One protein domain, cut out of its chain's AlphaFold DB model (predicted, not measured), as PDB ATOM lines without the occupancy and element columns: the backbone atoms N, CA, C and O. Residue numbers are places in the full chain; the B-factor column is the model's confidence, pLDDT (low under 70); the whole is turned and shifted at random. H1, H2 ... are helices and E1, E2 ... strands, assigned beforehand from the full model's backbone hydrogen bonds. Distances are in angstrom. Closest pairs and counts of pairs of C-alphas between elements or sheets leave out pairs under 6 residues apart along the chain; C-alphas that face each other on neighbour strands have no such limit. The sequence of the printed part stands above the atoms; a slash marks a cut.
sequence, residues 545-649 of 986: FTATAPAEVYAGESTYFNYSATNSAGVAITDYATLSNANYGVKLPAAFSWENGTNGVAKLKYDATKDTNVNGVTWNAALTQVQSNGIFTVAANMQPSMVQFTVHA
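What this domain is: This is residues 545 to 649 of the 986 residues of an uncharacterized protein of Catonella morbi ATCC 51271 (UniProt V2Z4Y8). This is a small elongated sandwich, face to face only in part, in which a strongly twisted and curled sheet of four strands, E1, E2, E4 and E3, lies across from the long hairpin of E5 and E6, and the edge strand E1 comes near E6. The short helix H1 sits at one end, by the end of E3 and the start of E4, while the long link of residues 608 to 624 loops to the other end of the long axis. The printed part has 105 residues, with six named strands and one named helix in the order E1, E2, H1, E3, E4, E5, E6; both sheets are antiparallel. The class is mostly strand, although only 47 residues, under half, are in named elements. The whole is compact, with a radius of gyration of the C-alphas of 14.5 A, and its C-alphas span 49 by 29 by 21 A.

Where its parts are: E1, residues 545 to 548, begins at C-alpha 545, printed at (129.844, 119.666, 174.960), and is 10.6 A long from first to last C-alpha. E2, residues 558 to 566, is 25.2 A long and ends at C-alpha 566, (125.756, 123.542, 171.454). H1 is residues 576 to 579, 5.2 A long. E3, residues 592 to 596, is 13.3 A long, and E4, residues 602 to 607, is 15.7 A long. E5, residues 625 to 634, is the longest strand by residues and measures 29.4 A. E6, residues 640 to 648, measures 25.4 A and ends at C-alpha 648, (154.898, 117.105, 179.251).

How they stand to each other: The larger sheet runs E1, E2, E4, E3, with E1 and E3 as edge strands. E1 and E2 form an antiparallel hairpin, with N 548 and O 562 2.8 A apart, within hydrogen-bond range. E2 pairs in a staggered way: residues 562 to 565 pair with E1 and residues 558 to 561 with E4. E2 and E4 are antiparallel at 140 degrees between their directions, with N 561 and O 604 2.8 A apart. E3 and E4 are a hairpin, with N 603 and O 595 2.8 A apart. E2, H1 and E3 form a split strand-helix-strand unit, two strands of one sheet joined through a helix, with E4 between them in the sheet, and its crossover is right-handed. H1 is on the sheet at a height of 5.8 A, and only just lies over none of the strands: 2 of its 4 C-alphas fall on E4. The closest C-alphas of H1 and E4 are those of Tyr 576 and Ala 602, 4.2 A apart. H1 is too short for any O i to N i+4 pair; its one O i to N i+3 pair is within range. Across the sandwich, two sheets face to face, the best planes of the facing parts are 2 degrees apart and their centres 9.3 A apart. E5 and E6 are a hairpin at 159 degrees, with N 630 and O 643 2.8 A apart. The closest C-alphas of E1 and E6 are those of Thr 546 and Ser 641, 6.0 A apart. Among the pairs that are apart are E2 and E5, and E4 and E6. Residues 586 to 587 pair, antiparallel, with residues 633 to 634 of E5.

The domain as a whole: The two C-alphas farthest apart are those of Ala 569 and Ala 621, at 49.7 A. The printed part has no cut. The links H1 to E3, 12 residues, and E4 to E5, 17 residues, are long; the latter leads from one sheet to the other. The mean pLDDT of the printed part is 90.1, and residues 597 to 599 are under 70.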
ATOM      1  N   PHE A 545     128.545 119.064 174.707       97.75
ATOM      2  CA  PHE A 545     129.844 119.666 174.960       97.75
ATOM      3  C   PHE A 545     130.954 118.727 174.502       97.75
ATOM      4  O   PHE A 545     130.832 117.516 174.660       97.75
ATOM      5  N   THR A 546     132.017 119.293 173.947       96.69
ATOM      6  CA  THR A 546     133.272 118.603 173.631       96.69
ATOM      7  C   THR A 546     134.431 119.562 173.865       96.69
ATOM      8  O   THR A 546     134.266 120.774 173.707       96.69
ATOM      9  N   ALA A 547     135.595 119.028 174.219       96.94
ATOM     10  CA  ALA A 547     136.828 119.789 174.355       96.94
ATOM     11  C   ALA A 547     137.974 119.061 173.655       96.94
ATOM     12  O   ALA A 547     138.007 117.831 173.628       96.94
ATOM     13  N   THR A 548     138.922 119.831 173.134       96.06
ATOM     14  CA  THR A 548     140.111 119.330 172.448       96.06
ATOM     15  C   THR A 548     141.335 120.006 173.039       96.06
ATOM     16  O   THR A 548     141.394 121.237 173.132       96.06
ATOM     17  N   ALA A 549     142.308 119.193 173.442       94.19
ATOM     18  CA  ALA A 549     143.578 119.684 173.949       94.19
ATOM     19  C   ALA A 549     144.376 120.401 172.848       94.19
ATOM     20  O   ALA A 549     144.288 120.016 171.676       94.19
ATOM     21  N   PRO A 550     145.152 121.439 173.195       92.81
ATOM     22  CA  PRO A 550     146.162 121.972 172.291       92.81
ATOM     23  C   PRO A 550     147.262 120.926 172.045       92.81
ATOM     24  O   PRO A 550     147.373 119.946 172.780       92.81
ATOM     25  N   ALA A 551     148.085 121.145 171.015       86.56
ATOM     26  CA  ALA A 551     149.142 120.206 170.629       86.56
ATOM     27  C   ALA A 551     150.157 119.938 171.754       86.56
ATOM     28  O   ALA A 551     150.678 118.832 171.855       86.56
ATOM     29  N   GLU A 552     150.412 120.937 172.601       86.06
ATOM     30  CA  GLU A 552     151.380 120.848 173.687       86.06
ATOM     31  C   GLU A 552     150.786 121.395 174.989       86.06
ATOM     32  O   GLU A 552     150.248 122.507 175.036       86.06
ATOM     33  N   VAL A 553     150.912 120.611 176.060       91.38
ATOM     34  CA  VAL A 553     150.520 120.977 177.424       91.38
ATOM     35  C   VAL A 553     151.698 120.683 178.348       91.38
ATOM     36  O   VAL A 553     152.245 119.582 178.309       91.38
ATOM     37  N   TYR A 554     152.090 121.644 179.184       89.06
ATOM     38  CA  TYR A 554     153.265 121.534 180.052       89.06
ATOM     39  C   TYR A 554     152.891 121.613 181.526       89.06
ATOM     40  O   TYR A 554     152.052 122.419 181.932       89.06
ATOM     41  N   ALA A 555     153.543 120.787 182.337       89.31
ATOM     42  CA  ALA A 555     153.448 120.867 183.783       89.31
ATOM     43  C   ALA A 555     153.956 122.228 184.286       89.31
ATOM     44  O   ALA A 555     154.909 122.791 183.747       89.31
ATOM     45  N   GLY A 556     153.307 122.761 185.323       83.31
ATOM     46  CA  GLY A 556     153.620 124.085 185.871       83.31
ATOM     47  C   GLY A 556     153.080 125.271 185.061       83.31
ATOM     48  O   GLY A 556     153.157 126.401 185.535       83.31
ATOM     49  N   GLU A 557     152.507 125.037 183.877       85.38
ATOM     50  CA  GLU A 557     151.938 126.075 183.014       85.38
ATOM     51  C   GLU A 557     150.398 125.990 182.966       85.38
ATOM     52  O   GLU A 557     149.778 124.985 183.321       85.38
ATOM     53  N   SER A 558     149.761 127.066 182.500       88.50
ATOM     54  CA  SER A 558     148.350 127.058 182.107       88.50
ATOM     55  C   SER A 558     148.230 127.223 180.594       88.50
ATOM     56  O   SER A 558     148.983 127.986 179.992       88.50
ATOM     57  N   THR A 559     147.248 126.568 179.983       91.25
ATOM     58  CA  THR A 559     146.966 126.671 178.544       91.25
ATOM     59  C   THR A 559     145.463 126.646 178.271       91.25
ATOM     60  O   THR A 559     144.665 126.405 179.176       91.25
ATOM     61  N   TYR A 560     145.059 126.912 177.031       94.12
ATOM     62  CA  TYR A 560     143.653 126.915 176.636       94.12
ATOM     63  C   TYR A 560     143.321 125.719 175.762       94.12
ATOM     64  O   TYR A 560     144.017 125.406 174.798       94.12
ATOM     65  N   PHE A 561     142.209 125.083 176.099       96.44
ATOM     66  CA  PHE A 561     141.609 124.023 175.317       96.44
ATOM     67  C   PHE A 561     140.581 124.637 174.376       96.44
ATOM     68  O   PHE A 561     139.836 125.554 174.738       96.44
ATOM     69  N   ASN A 562     140.513 124.096 173.165       95.88
ATOM     70  CA  ASN A 562     139.391 124.382 172.289       95.88
ATOM     71  C   ASN A 562     138.163 123.639 172.815       95.88
ATOM     72  O   ASN A 562     138.281 122.557 173.390       95.88
ATOM     73  N   TYR A 563     136.980 124.205 172.610       96.56
ATOM     74  CA  TYR A 563     135.732 123.543 172.962       96.56
ATOM     75  C   TYR A 563     134.663 123.795 171.906       96.56
ATOM     76  O   TYR A 563     134.712 124.767 171.154       96.56
ATOM     77  N   SER A 564     133.670 122.915 171.884       96.75
ATOM     78  CA  SER A 564     132.412 123.130 171.184       96.75
ATOM     79  C   SER A 564     131.273 122.822 172.140       96.75
ATOM     80  O   SER A 564     131.181 121.714 172.674       96.75
ATOM     81  N   ALA A 565     130.419 123.816 172.366       96.88
ATOM     82  CA  ALA A 565     129.196 123.689 173.138       96.88
ATOM     83  C   ALA A 565     128.016 124.078 172.252       96.88
ATOM     84  O   ALA A 565     128.049 125.119 171.597       96.88
ATOM     85  N   THR A 566     126.969 123.261 172.231       95.62
ATOM     86  CA  THR A 566     125.756 123.542 171.454       95.62
ATOM     87  C   THR A 566     124.509 123.313 172.290       95.62
ATOM     88  O   THR A 566     124.500 122.474 173.198       95.62
ATOM     89  N   ASN A 567     123.455 124.070 171.995       91.25
ATOM     90  CA  ASN A 567     122.123 123.802 172.532       91.25
ATOM     91  C   ASN A 567     121.443 122.630 171.802       91.25
ATOM     92  O   ASN A 567     122.005 122.038 170.880       91.25
ATOM     93  N   SER A 568     120.218 122.290 172.205       85.75
ATOM     94  CA  SER A 568     119.453 121.184 171.607       85.75
ATOM     95  C   SER A 568     119.108 121.387 170.125       85.75
ATOM     96  O   SER A 568     118.832 120.412 169.435       85.75
ATOM     97  N   ALA A 569     119.161 122.624 169.620       84.88
ATOM     98  CA  ALA A 569     118.976 122.951 168.205       84.88
ATOM     99  C   ALA A 569     120.291 122.924 167.397       84.88
ATOM    100  O   ALA A 569     120.284 123.238 166.210       84.88
ATOM    101  N   GLY A 570     121.425 122.587 168.024       88.69
ATOM    102  CA  GLY A 570     122.744 122.572 167.382       88.69
ATOM    103  C   GLY A 570     123.398 123.950 167.232       88.69
ATOM    104  O   GLY A 570     124.466 124.053 166.634       88.69
ATOM    105  N   VAL A 571     122.800 125.011 167.784       91.50
ATOM    106  CA  VAL A 571     123.381 126.362 167.747       91.50
ATOM    107  C   VAL A 571     124.499 126.465 168.781       91.50
ATOM    108  O   VAL A 571     124.339 126.017 169.919       91.50
ATOM    109  N   ALA A 572     125.623 127.064 168.384       92.38
ATOM    110  CA  ALA A 572     126.788 127.241 169.239       92.38
ATOM    111  C   ALA A 572     126.488 128.149 170.442       92.38
ATOM    112  O   ALA A 572     125.896 129.219 170.303       92.38
ATOM    113  N   ILE A 573     126.949 127.728 171.619       93.00
ATOM    114  CA  ILE A 573     126.968 128.525 172.842       93.00
ATOM    115  C   ILE A 573     128.423 128.880 173.123       93.00
ATOM    116  O   ILE A 573     129.232 128.013 173.439       93.00
ATOM    117  N   THR A 574     128.740 130.164 173.021       91.88
ATOM    118  CA  THR A 574     130.076 130.706 173.304       91.88
ATOM    119  C   THR A 574     130.076 131.669 174.488       91.88
ATOM    120  O   THR A 574     131.136 132.081 174.939       91.88
ATOM    121  N   ASP A 575     128.900 132.026 175.006       86.25
ATOM    122  CA  ASP A 575     128.726 132.979 176.100       86.25
ATOM    123  C   ASP A 575     129.222 132.417 177.445       86.25
ATOM    124  O   ASP A 575     128.800 131.346 177.895       86.25
ATOM    125  N   TYR A 576     130.090 133.180 178.109       86.81
ATOM    126  CA  TYR A 576     130.676 132.855 179.407       86.81
ATOM    127  C   TYR A 576     129.620 132.664 180.495       86.81
ATOM    128  O   TYR A 576     129.709 131.699 181.257       86.81
ATOM    129  N   ALA A 577     128.606 133.531 180.565       83.75
ATOM    130  CA  ALA A 577     127.589 133.459 181.615       83.75
ATOM    131  C   ALA A 577     126.758 132.170 181.518       83.75
ATOM    132  O   ALA A 577     126.370 131.598 182.535       83.75
ATOM    133  N   THR A 578     126.519 131.686 180.301       88.44
ATOM    134  CA  THR A 578     125.819 130.427 180.045       88.44
ATOM    135  C   THR A 578     126.708 129.222 180.348       88.44
ATOM    136  O   THR A 578     126.272 128.310 181.046       88.44
ATOM    137  N   LEU A 579     127.958 129.211 179.872       93.06
ATOM    138  CA  LEU A 579     128.871 128.070 180.031       93.06
ATOM    139  C   LEU A 579     129.326 127.847 181.477       93.06
ATOM    140  O   LEU A 579     129.480 126.699 181.894       93.06
ATOM    141  N   SER A 580     129.481 128.924 182.247       91.62
ATOM    142  CA  SER A 580     129.837 128.878 183.672       91.62
ATOM    143  C   SER A 580     128.642 128.650 184.606       91.62
ATOM    144  O   SER A 580     128.827 128.477 185.812       91.62
ATOM    145  N   ASN A 581     127.410 128.627 184.084       89.50
ATOM    146  CA  ASN A 581     126.217 128.461 184.904       89.50
ATOM    147  C   ASN A 581     126.110 127.041 185.484       89.50
ATOM    148  O   ASN A 581     126.149 126.057 184.747       89.50
ATOM    149  N   ALA A 582     125.865 126.936 186.791       87.25
ATOM    150  CA  ALA A 582     125.783 125.656 187.495       87.25
ATOM    151  C   ALA A 582     124.626 124.742 187.040       87.25
ATOM    152  O   ALA A 582     124.732 123.526 187.180       87.25
ATOM    153  N   ASN A 583     123.541 125.302 186.493       84.50
ATOM    154  CA  ASN A 583     122.332 124.554 186.125       84.50
ATOM    155  C   ASN A 583     122.237 124.258 184.622       84.50
ATOM    156  O   ASN A 583     121.620 123.272 184.217       84.50
ATOM    157  N   TYR A 584     122.816 125.124 183.787       87.12
ATOM    158  CA  TYR A 584     122.610 125.099 182.333       87.12
ATOM    159  C   TYR A 584     123.911 125.051 181.520       87.12
ATOM    160  O   TYR A 584     123.849 124.866 180.304       87.12
ATOM    161  N   GLY A 585     125.061 125.225 182.174       92.38
ATOM    162  CA  GLY A 585     126.384 125.246 181.562       92.38
ATOM    163  C   GLY A 585     127.100 123.900 181.628       92.38
ATOM    164  O   GLY A 585     126.495 122.829 181.509       92.38
ATOM    165  N   VAL A 586     128.417 123.961 181.816       96.56
ATOM    166  CA  VAL A 586     129.302 122.793 181.860       96.56
ATOM    167  C   VAL A 586     130.036 122.775 183.192       96.56
ATOM    168  O   VAL A 586     130.795 123.692 183.507       96.56
ATOM    169  N   LYS A 587     129.837 121.706 183.965       96.06
ATOM    170  CA  LYS A 587     130.605 121.440 185.179       96.06
ATOM    171  C   LYS A 587     132.017 121.011 184.785       96.06
ATOM    172  O   LYS A 587     132.182 120.061 184.017       96.06
ATOM    173  N   LEU A 588     133.009 121.730 185.304       96.00
ATOM    174  CA  LEU A 588     134.423 121.518 185.004       96.00
ATOM    175  C   LEU A 588     135.115 120.700 186.111       96.00
ATOM    176  O   LEU A 588     134.741 120.825 187.281       96.00
ATOM    177  N   PRO A 589     136.125 119.883 185.768       94.75
ATOM    178  CA  PRO A 589     137.031 119.278 186.746       94.75
ATOM    179  C   PRO A 589     137.985 120.332 187.343       94.75
ATOM    180  O   PRO A 589     138.162 121.404 186.773       94.75
ATOM    181  N   ALA A 590     138.624 120.029 188.480       91.50
ATOM    182  CA  ALA A 590     139.362 121.008 189.297       91.50
ATOM    183  C   ALA A 590     140.492 121.763 188.564       91.50
ATOM    184  O   ALA A 590     140.719 122.943 188.832       91.50
ATOM    185  N   ALA A 591     141.177 121.102 187.627       95.19
ATOM    186  CA  ALA A 591     142.248 121.703 186.830       95.19
ATOM    187  C   ALA A 591     141.742 122.619 185.703       95.19
ATOM    188  O   ALA A 591     142.543 123.264 185.031       95.19
ATOM    189  N   PHE A 592     140.429 122.673 185.469       96.56
ATOM    190  CA  PHE A 592     139.825 123.450 184.397       96.56
ATOM    191  C   PHE A 592     138.967 124.586 184.945       96.56
ATOM    192  O   PHE A 592     138.240 124.442 185.926       96.56
ATOM    193  N   SER A 593     139.000 125.722 184.260       94.88
ATOM    194  CA  SER A 593     138.189 126.888 184.597       94.88
ATOM    195  C   SER A 593     137.722 127.611 183.343       94.88
ATOM    196  O   SER A 593     138.446 127.684 182.349       94.88
ATOM    197  N   TRP A 594     136.531 128.203 183.407       91.75
ATOM    198  CA  TRP A 594     136.104 129.174 182.410       91.75
ATOM    199  C   TRP A 594     136.800 130.504 182.667       91.75
ATOM    200  O   TRP A 594     136.777 131.012 183.785       91.75
ATOM    201  N   GLU A 595     137.368 131.092 181.624       84.88
ATOM    202  CA  GLU A 595     137.804 132.481 181.632       84.88
ATOM    203  C   GLU A 595     136.928 133.312 180.700       84.88
ATOM    204  O   GLU A 595     136.532 132.869 179.618       84.88
ATOM    205  N   ASN A 596     136.619 134.532 181.133       82.69
ATOM    206  CA  ASN A 596     135.838 135.467 180.344       82.69
ATOM    207  C   ASN A 596     136.752 136.191 179.345       82.69
ATOM    208  O   ASN A 596     137.607 136.989 179.728       82.69
ATOM    209  N   GLY A 597     136.600 135.879 178.061       63.38
ATOM    210  CA  GLY A 597     137.321 136.515 176.967       63.38
ATOM    211  C   GLY A 597     136.689 137.832 176.509       63.38
ATOM    212  O   GLY A 597     135.737 138.355 177.087       63.38
ATOM    213  N   THR A 598     137.222 138.381 175.417       60.59
ATOM    214  CA  THR A 598     136.689 139.595 174.785       60.59
ATOM    215  C   THR A 598     135.214 139.401 174.410       60.59
ATOM    216  O   THR A 598     134.836 138.349 173.896       60.59
ATOM    217  N   ASN A 599     134.376 140.413 174.651       54.66
ATOM    218  CA  ASN A 599     132.936 140.414 174.341       54.66
ATOM    219  C   ASN A 599     132.084 139.351 175.070       54.66
ATOM    220  O   ASN A 599     130.995 139.035 174.599       54.66
ATOM    221  N   GLY A 600     132.536 138.801 176.203       70.94
ATOM    222  CA  GLY A 600     131.753 137.806 176.951       70.94
ATOM    223  C   GLY A 600     131.909 136.369 176.444       70.94
ATOM    224  O   GLY A 600     131.180 135.484 176.885       70.94
ATOM    225  N   VAL A 601     132.836 136.119 175.513       78.69
ATOM    226  CA  VAL A 601     133.096 134.779 174.971       78.69
ATOM    227  C   VAL A 601     133.917 133.958 175.963       78.69
ATOM    228  O   VAL A 601     134.996 134.378 176.375       78.69
ATOM    229  N   ALA A 602     133.449 132.766 176.323       82.31
ATOM    230  CA  ALA A 602     134.153 131.880 177.238       82.31
ATOM    231  C   ALA A 602     135.398 131.272 176.584       82.31
ATOM    232  O   ALA A 602     135.362 130.854 175.423       82.31
ATOM    233  N   LYS A 603     136.474 131.148 177.358       91.19
ATOM    234  CA  LYS A 603     137.664 130.355 177.038       91.19
ATOM    235  C   LYS A 603     137.818 129.248 178.074       91.19
ATOM    236  O   LYS A 603     137.653 129.501 179.265       91.19
ATOM    237  N   LEU A 604     138.141 128.036 177.630       95.88
ATOM    238  CA  LEU A 604     138.365 126.904 178.524       95.88
ATOM    239  C   LEU A 604     139.847 126.836 178.888       95.88
ATOM    240  O   LEU A 604     140.670 126.443 178.064       95.88
ATOM    241  N   LYS A 605     140.195 127.239 180.107       95.25
ATOM    242  CA  LYS A 605     141.566 127.177 180.611       95.25
ATOM    243  C   LYS A 605     141.803 125.872 181.351       95.25
ATOM    244  O   LYS A 605     140.959 125.448 182.135       95.25
ATOM    245  N   TYR A 606     142.971 125.295 181.123       96.50
ATOM    246  CA  TYR A 606     143.558 124.214 181.897       96.50
ATOM    247  C   TYR A 606     144.776 124.748 182.658       96.50
ATOM    248  O   TYR A 606     145.623 125.425 182.072       96.50
ATOM    249  N   ASP A 607     144.858 124.451 183.948       93.50
ATOM    250  CA  ASP A 607     145.944 124.836 184.846       93.50
ATOM    251  C   ASP A 607     146.617 123.574 185.397       93.50
ATOM    252  O   ASP A 607     146.088 122.912 186.295       93.50
ATOM    253  N   ALA A 608     147.795 123.244 184.862       91.38
ATOM    254  CA  ALA A 608     148.506 122.017 185.211       91.38
ATOM    255  C   ALA A 608     148.935 121.968 186.687       91.38
ATOM    256  O   ALA A 608     149.181 120.889 187.217       91.38
ATOM    257  N   THR A 609     149.011 123.116 187.370       88.06
ATOM    258  CA  THR A 609     149.352 123.174 188.804       88.06
ATOM    259  C   THR A 609     148.224 122.658 189.701       88.06
ATOM    260  O   THR A 609     148.459 122.265 190.846       88.06
ATOM    261  N   LYS A 610     146.995 122.624 189.176       92.50
ATOM    262  CA  LYS A 610     145.787 122.157 189.869       92.50
ATOM    263  C   LYS A 610     145.376 120.744 189.467       92.50
ATOM    264  O   LYS A 610     144.411 120.216 190.015       92.50
ATOM    265  N   ASP A 611     146.079 120.144 188.514       93.88
ATOM    266  CA  ASP A 611     145.835 118.771 188.099       93.88
ATOM    267  C   ASP A 611     146.505 117.800 189.071       93.88
ATOM    268  O   ASP A 611     147.728 117.753 189.180       93.88
ATOM    269  N   THR A 612     145.695 117.009 189.772       90.81
ATOM    270  CA  THR A 612     146.146 116.025 190.765       90.81
ATOM    271  C   THR A 612     146.983 114.896 190.168       90.81
ATOM    272  O   THR A 612     147.746 114.267 190.893       90.81
ATOM    273  N   ASN A 613     146.866 114.636 188.862       90.94
ATOM    274  CA  ASN A 613     147.696 113.654 188.163       90.94
ATOM    275  C   ASN A 613     149.085 114.208 187.802       90.94
ATOM    276  O   ASN A 613     149.967 113.446 187.414       90.94
ATOM    277  N   VAL A 614     149.280 115.529 187.889       93.06
ATOM    278  CA  VAL A 614     150.477 116.224 187.385       93.06
ATOM    279  C   VAL A 614     151.229 116.949 188.501       93.06
ATOM    280  O   VAL A 614     152.457 116.926 188.530       93.06
ATOM    281  N   ASN A 615     150.522 117.600 189.424       87.81
ATOM    282  CA  ASN A 615     151.107 118.539 190.382       87.81
ATOM    283  C   ASN A 615     152.039 117.891 191.422       87.81
ATOM    284  O   ASN A 615     152.918 118.571 191.944       87.81
ATOM    285  N   GLY A 616     151.885 116.591 191.687       86.06
ATOM    286  CA  GLY A 616     152.767 115.802 192.554       86.06
ATOM    287  C   GLY A 616     153.865 115.028 191.814       86.06
ATOM    288  O   GLY A 616     154.636 114.309 192.448       86.06
ATOM    289  N   VAL A 617     153.942 115.128 190.482       90.94
ATOM    290  CA  VAL A 617     154.905 114.355 189.687       90.94
ATOM    291  C   VAL A 617     156.320 114.895 189.892       90.94
ATOM    292  O   VAL A 617     156.598 116.073 189.663       90.94
ATOM    293  N   THR A 618     157.242 114.008 190.269       89.12
ATOM    294  CA  THR A 618     158.679 114.312 190.305       89.12
ATOM    295  C   THR A 618     159.291 114.043 188.931       89.12
ATOM    296  O   THR A 618     159.543 112.898 188.558       89.12
ATOM    297  N   TRP A 619     159.511 115.108 188.163       86.06
ATOM    298  CA  TRP A 619     160.052 115.043 186.804       86.06
ATOM    299  C   TRP A 619     161.551 114.726 186.794       86.06
ATOM    300  O   TRP A 619     162.318 115.292 187.572       86.06
ATOM    301  N   ASN A 620     161.983 113.840 185.895       82.56
ATOM    302  CA  ASN A 620     163.389 113.461 185.728       82.56
ATOM    303  C   ASN A 620     163.677 113.040 184.273       82.56
ATOM    304  O   ASN A 620     162.797 113.092 183.418       82.56
ATOM    305  N   ALA A 621     164.913 112.623 183.981       74.88
ATOM    306  CA  ALA A 621     165.321 112.255 182.623       74.88
ATOM    307  C   ALA A 621     164.567 111.040 182.035       74.88
ATOM    308  O   ALA A 621     164.468 110.933 180.817       74.88
ATOM    309  N   ALA A 622     164.030 110.143 182.872       82.38
ATOM    310  CA  ALA A 622     163.285 108.959 182.439       82.38
ATOM    311  C   ALA A 622     161.772 109.214 182.295       82.38
ATOM    312  O   ALA A 622     161.113 108.541 181.505       82.38
ATOM    313  N   LEU A 623     161.219 110.187 183.027       87.50
ATOM    314  CA  LEU A 623     159.801 110.546 182.994       87.50
ATOM    315  C   LEU A 623     159.624 111.953 182.420       87.50
ATOM    316  O   LEU A 623     159.701 112.943 183.143       87.50
ATOM    317  N   THR A 624     159.380 112.035 181.112       88.12
ATOM    318  CA  THR A 624     159.282 113.304 180.362       88.12
ATOM    319  C   THR A 624     157.847 113.716 180.026       88.12
ATOM    320  O   THR A 624     157.620 114.849 179.596       88.12
ATOM    321  N   GLN A 625     156.869 112.830 180.242       91.69
ATOM    322  CA  GLN A 625     155.442 113.108 180.066       91.69
ATOM    323  C   GLN A 625     154.561 112.178 180.914       91.69
ATOM    324  O   GLN A 625     154.960 111.057 181.224       91.69
ATOM    325  N   VAL A 626     153.346 112.624 181.234       94.19
ATOM    326  CA  VAL A 626     152.285 111.831 181.879       94.19
ATOM    327  C   VAL A 626     150.961 112.031 181.142       94.19
ATOM    328  O   VAL A 626     150.759 113.055 180.488       94.19
ATOM    329  N   GLN A 627     150.045 111.067 181.224       94.56
ATOM    330  CA  GLN A 627     148.681 111.264 180.728       94.56
ATOM    331  C   GLN A 627     147.802 111.923 181.790       94.56
ATOM    332  O   GLN A 627     147.898 111.591 182.969       94.56
ATOM    333  N   SER A 628     146.908 112.804 181.348       95.38
ATOM    334  CA  SER A 628     145.811 113.318 182.161       95.38
ATOM    335  C   SER A 628     144.502 113.346 181.367       95.38
ATOM    336  O   SER A 628     144.463 113.107 180.153       95.38
ATOM    337  N   ASN A 629     143.403 113.601 182.066       93.94
ATOM    338  CA  ASN A 629     142.068 113.649 181.504       93.94
ATOM    339  C   ASN A 629     141.201 114.737 182.153       93.94
ATOM    340  O   ASN A 629     141.202 114.946 183.362       93.94
ATOM    341  N   GLY A 630     140.398 115.406 181.328       94.75
ATOM    342  CA  GLY A 630     139.341 116.311 181.767       94.75
ATOM    343  C   GLY A 630     137.979 115.647 181.603       94.75
ATOM    344  O   GLY A 630     137.589 115.331 180.479       94.75
ATOM    345  N   ILE A 631     137.253 115.441 182.704       95.19
ATOM    346  CA  ILE A 631     135.865 114.958 182.684       95.19
ATOM    347  C   ILE A 631     134.934 116.150 182.892       95.19
ATOM    348  O   ILE A 631     134.797 116.669 183.998       95.19
ATOM    349  N   PHE A 632     134.288 116.576 181.815       97.12
ATOM    350  CA  PHE A 632     133.281 117.629 181.812       97.12
ATOM    351  C   PHE A 632     131.892 117.014 181.929       97.12
ATOM    352  O   PHE A 632     131.646 115.930 181.404       97.12
ATOM    353  N   THR A 633     130.954 117.702 182.568       96.56
ATOM    354  CA  THR A 633     129.561 117.238 182.639       96.56
ATOM    355  C   THR A 633     128.623 118.356 182.229       96.56
ATOM    356  O   THR A 633     128.653 119.442 182.806       96.56
ATOM    357  N   VAL A 634     127.768 118.100 181.242       95.19
ATOM    358  CA  VAL A 634     126.708 119.040 180.872       95.19
ATOM    359  C   VAL A 634     125.668 119.055 181.993       95.19
ATOM    360  O   VAL A 634     125.036 118.039 182.278       95.19
ATOM    361  N   ALA A 635     125.490 120.205 182.648       90.31
ATOM    362  CA  ALA A 635     124.685 120.306 183.868       90.31
ATOM    363  C   ALA A 635     123.206 119.946 183.642       90.31
ATOM    364  O   ALA A 635     122.559 119.349 184.497       90.31
ATOM    365  N   ALA A 636     122.687 120.265 182.455       85.19
ATOM    366  CA  ALA A 636     121.282 120.101 182.107       85.19
ATOM    367  C   ALA A 636     120.817 118.640 181.994       85.19
ATOM    368  O   ALA A 636     119.670 118.340 182.323       85.19
ATOM    369  N   ASN A 637     121.678 117.754 181.489       88.06
ATOM    370  CA  ASN A 637     121.332 116.373 181.132       88.06
ATOM    371  C   ASN A 637     122.287 115.331 181.737       88.06
ATOM    372  O   ASN A 637     122.150 114.145 181.449       88.06
ATOM    373  N   MET A 638     123.248 115.775 182.553       90.56
ATOM    374  CA  MET A 638     124.261 114.950 183.213       90.56
ATOM    375  C   MET A 638     125.126 114.113 182.258       90.56
ATOM    376  O   MET A 638     125.773 113.162 182.690       90.56
ATOM    377  N   GLN A 639     125.174 114.466 180.970       91.81
ATOM    378  CA  GLN A 639     126.000 113.759 179.996       91.81
ATOM    379  C   GLN A 639     127.479 114.119 180.200       91.81
ATOM    380  O   GLN A 639     127.824 115.312 180.178       91.81
ATOM    381  N   PRO A 640     128.364 113.125 180.403       94.31
ATOM    382  CA  PRO A 640     129.791 113.368 180.507       94.31
ATOM    383  C   PRO A 640     130.420 113.578 179.123       94.31
ATOM    384  O   PRO A 640     130.016 112.983 178.129       94.31
ATOM    385  N   SER A 641     131.466 114.397 179.075       95.50
ATOM    386  CA  SER A 641     132.380 114.541 177.944       95.50
ATOM    387  C   SER A 641     133.798 114.424 178.478       95.50
ATOM    388  O   SER A 641     134.170 115.159 179.388       95.50
ATOM    389  N   MET A 642     134.600 113.532 177.905       94.19
ATOM    390  CA  MET A 642     135.983 113.320 178.321       94.19
ATOM    391  C   MET A 642     136.947 113.841 177.257       94.19
ATOM    392  O   MET A 642     136.732 113.622 176.067       94.19
ATOM    393  N   VAL A 643     138.022 114.493 177.694       96.00
ATOM    394  CA  VAL A 643     139.215 114.740 176.878       96.00
ATOM    395  C   VAL A 643     140.401 114.058 177.549       96.00
ATOM    396  O   VAL A 643     140.606 114.240 178.746       96.00
ATOM    397  N   GLN A 644     141.168 113.273 176.800       95.31
ATOM    398  CA  GLN A 644     142.429 112.688 177.258       95.31
ATOM    399  C   GLN A 644     143.571 113.387 176.527       95.31
ATOM    400  O   GLN A 644     143.465 113.657 175.330       95.31
ATOM    401  N   PHE A 645     144.638 113.721 177.245       96.31
ATOM    402  CA  PHE A 645     145.768 114.455 176.690       96.31
ATOM    403  C   PHE A 645     147.055 114.161 177.456       96.31
ATOM    404  O   PHE A 645     147.042 113.667 178.584       96.31
ATOM    405  N   THR A 646     148.177 114.465 176.816       94.88
ATOM    406  CA  THR A 646     149.508 114.294 177.393       94.88
ATOM    407  C   THR A 646     149.970 115.611 178.002       94.88
ATOM    408  O   THR A 646     149.852 116.661 177.374       94.88
ATOM    409  N   VAL A 647     150.508 115.549 179.218       94.12
ATOM    410  CA  VAL A 647     151.170 116.666 179.889       94.12
ATOM    411  C   VAL A 647     152.661 116.371 179.942       94.12
ATOM    412  O   VAL A 647     153.094 115.380 180.527       94.12
ATOM    413  N   HIS A 648     153.449 117.226 179.307       90.25
ATOM    414  CA  HIS A 648     154.898 117.105 179.251       90.25
ATOM    415  C   HIS A 648     155.556 117.751 180.473       90.25
ATOM    416  O   HIS A 648     154.977 118.625 181.126       90.25
ATOM    417  N   ALA A 649     156.800 117.359 180.744       88.62
ATOM    418  CA  ALA A 649     157.619 117.940 181.800       88.62
ATOM    419  C   ALA A 649     157.719 119.480 181.686       88.62
ATOM    420  O   ALA A 649     157.631 120.027 180.573       88.62
TER     421      ALA A 649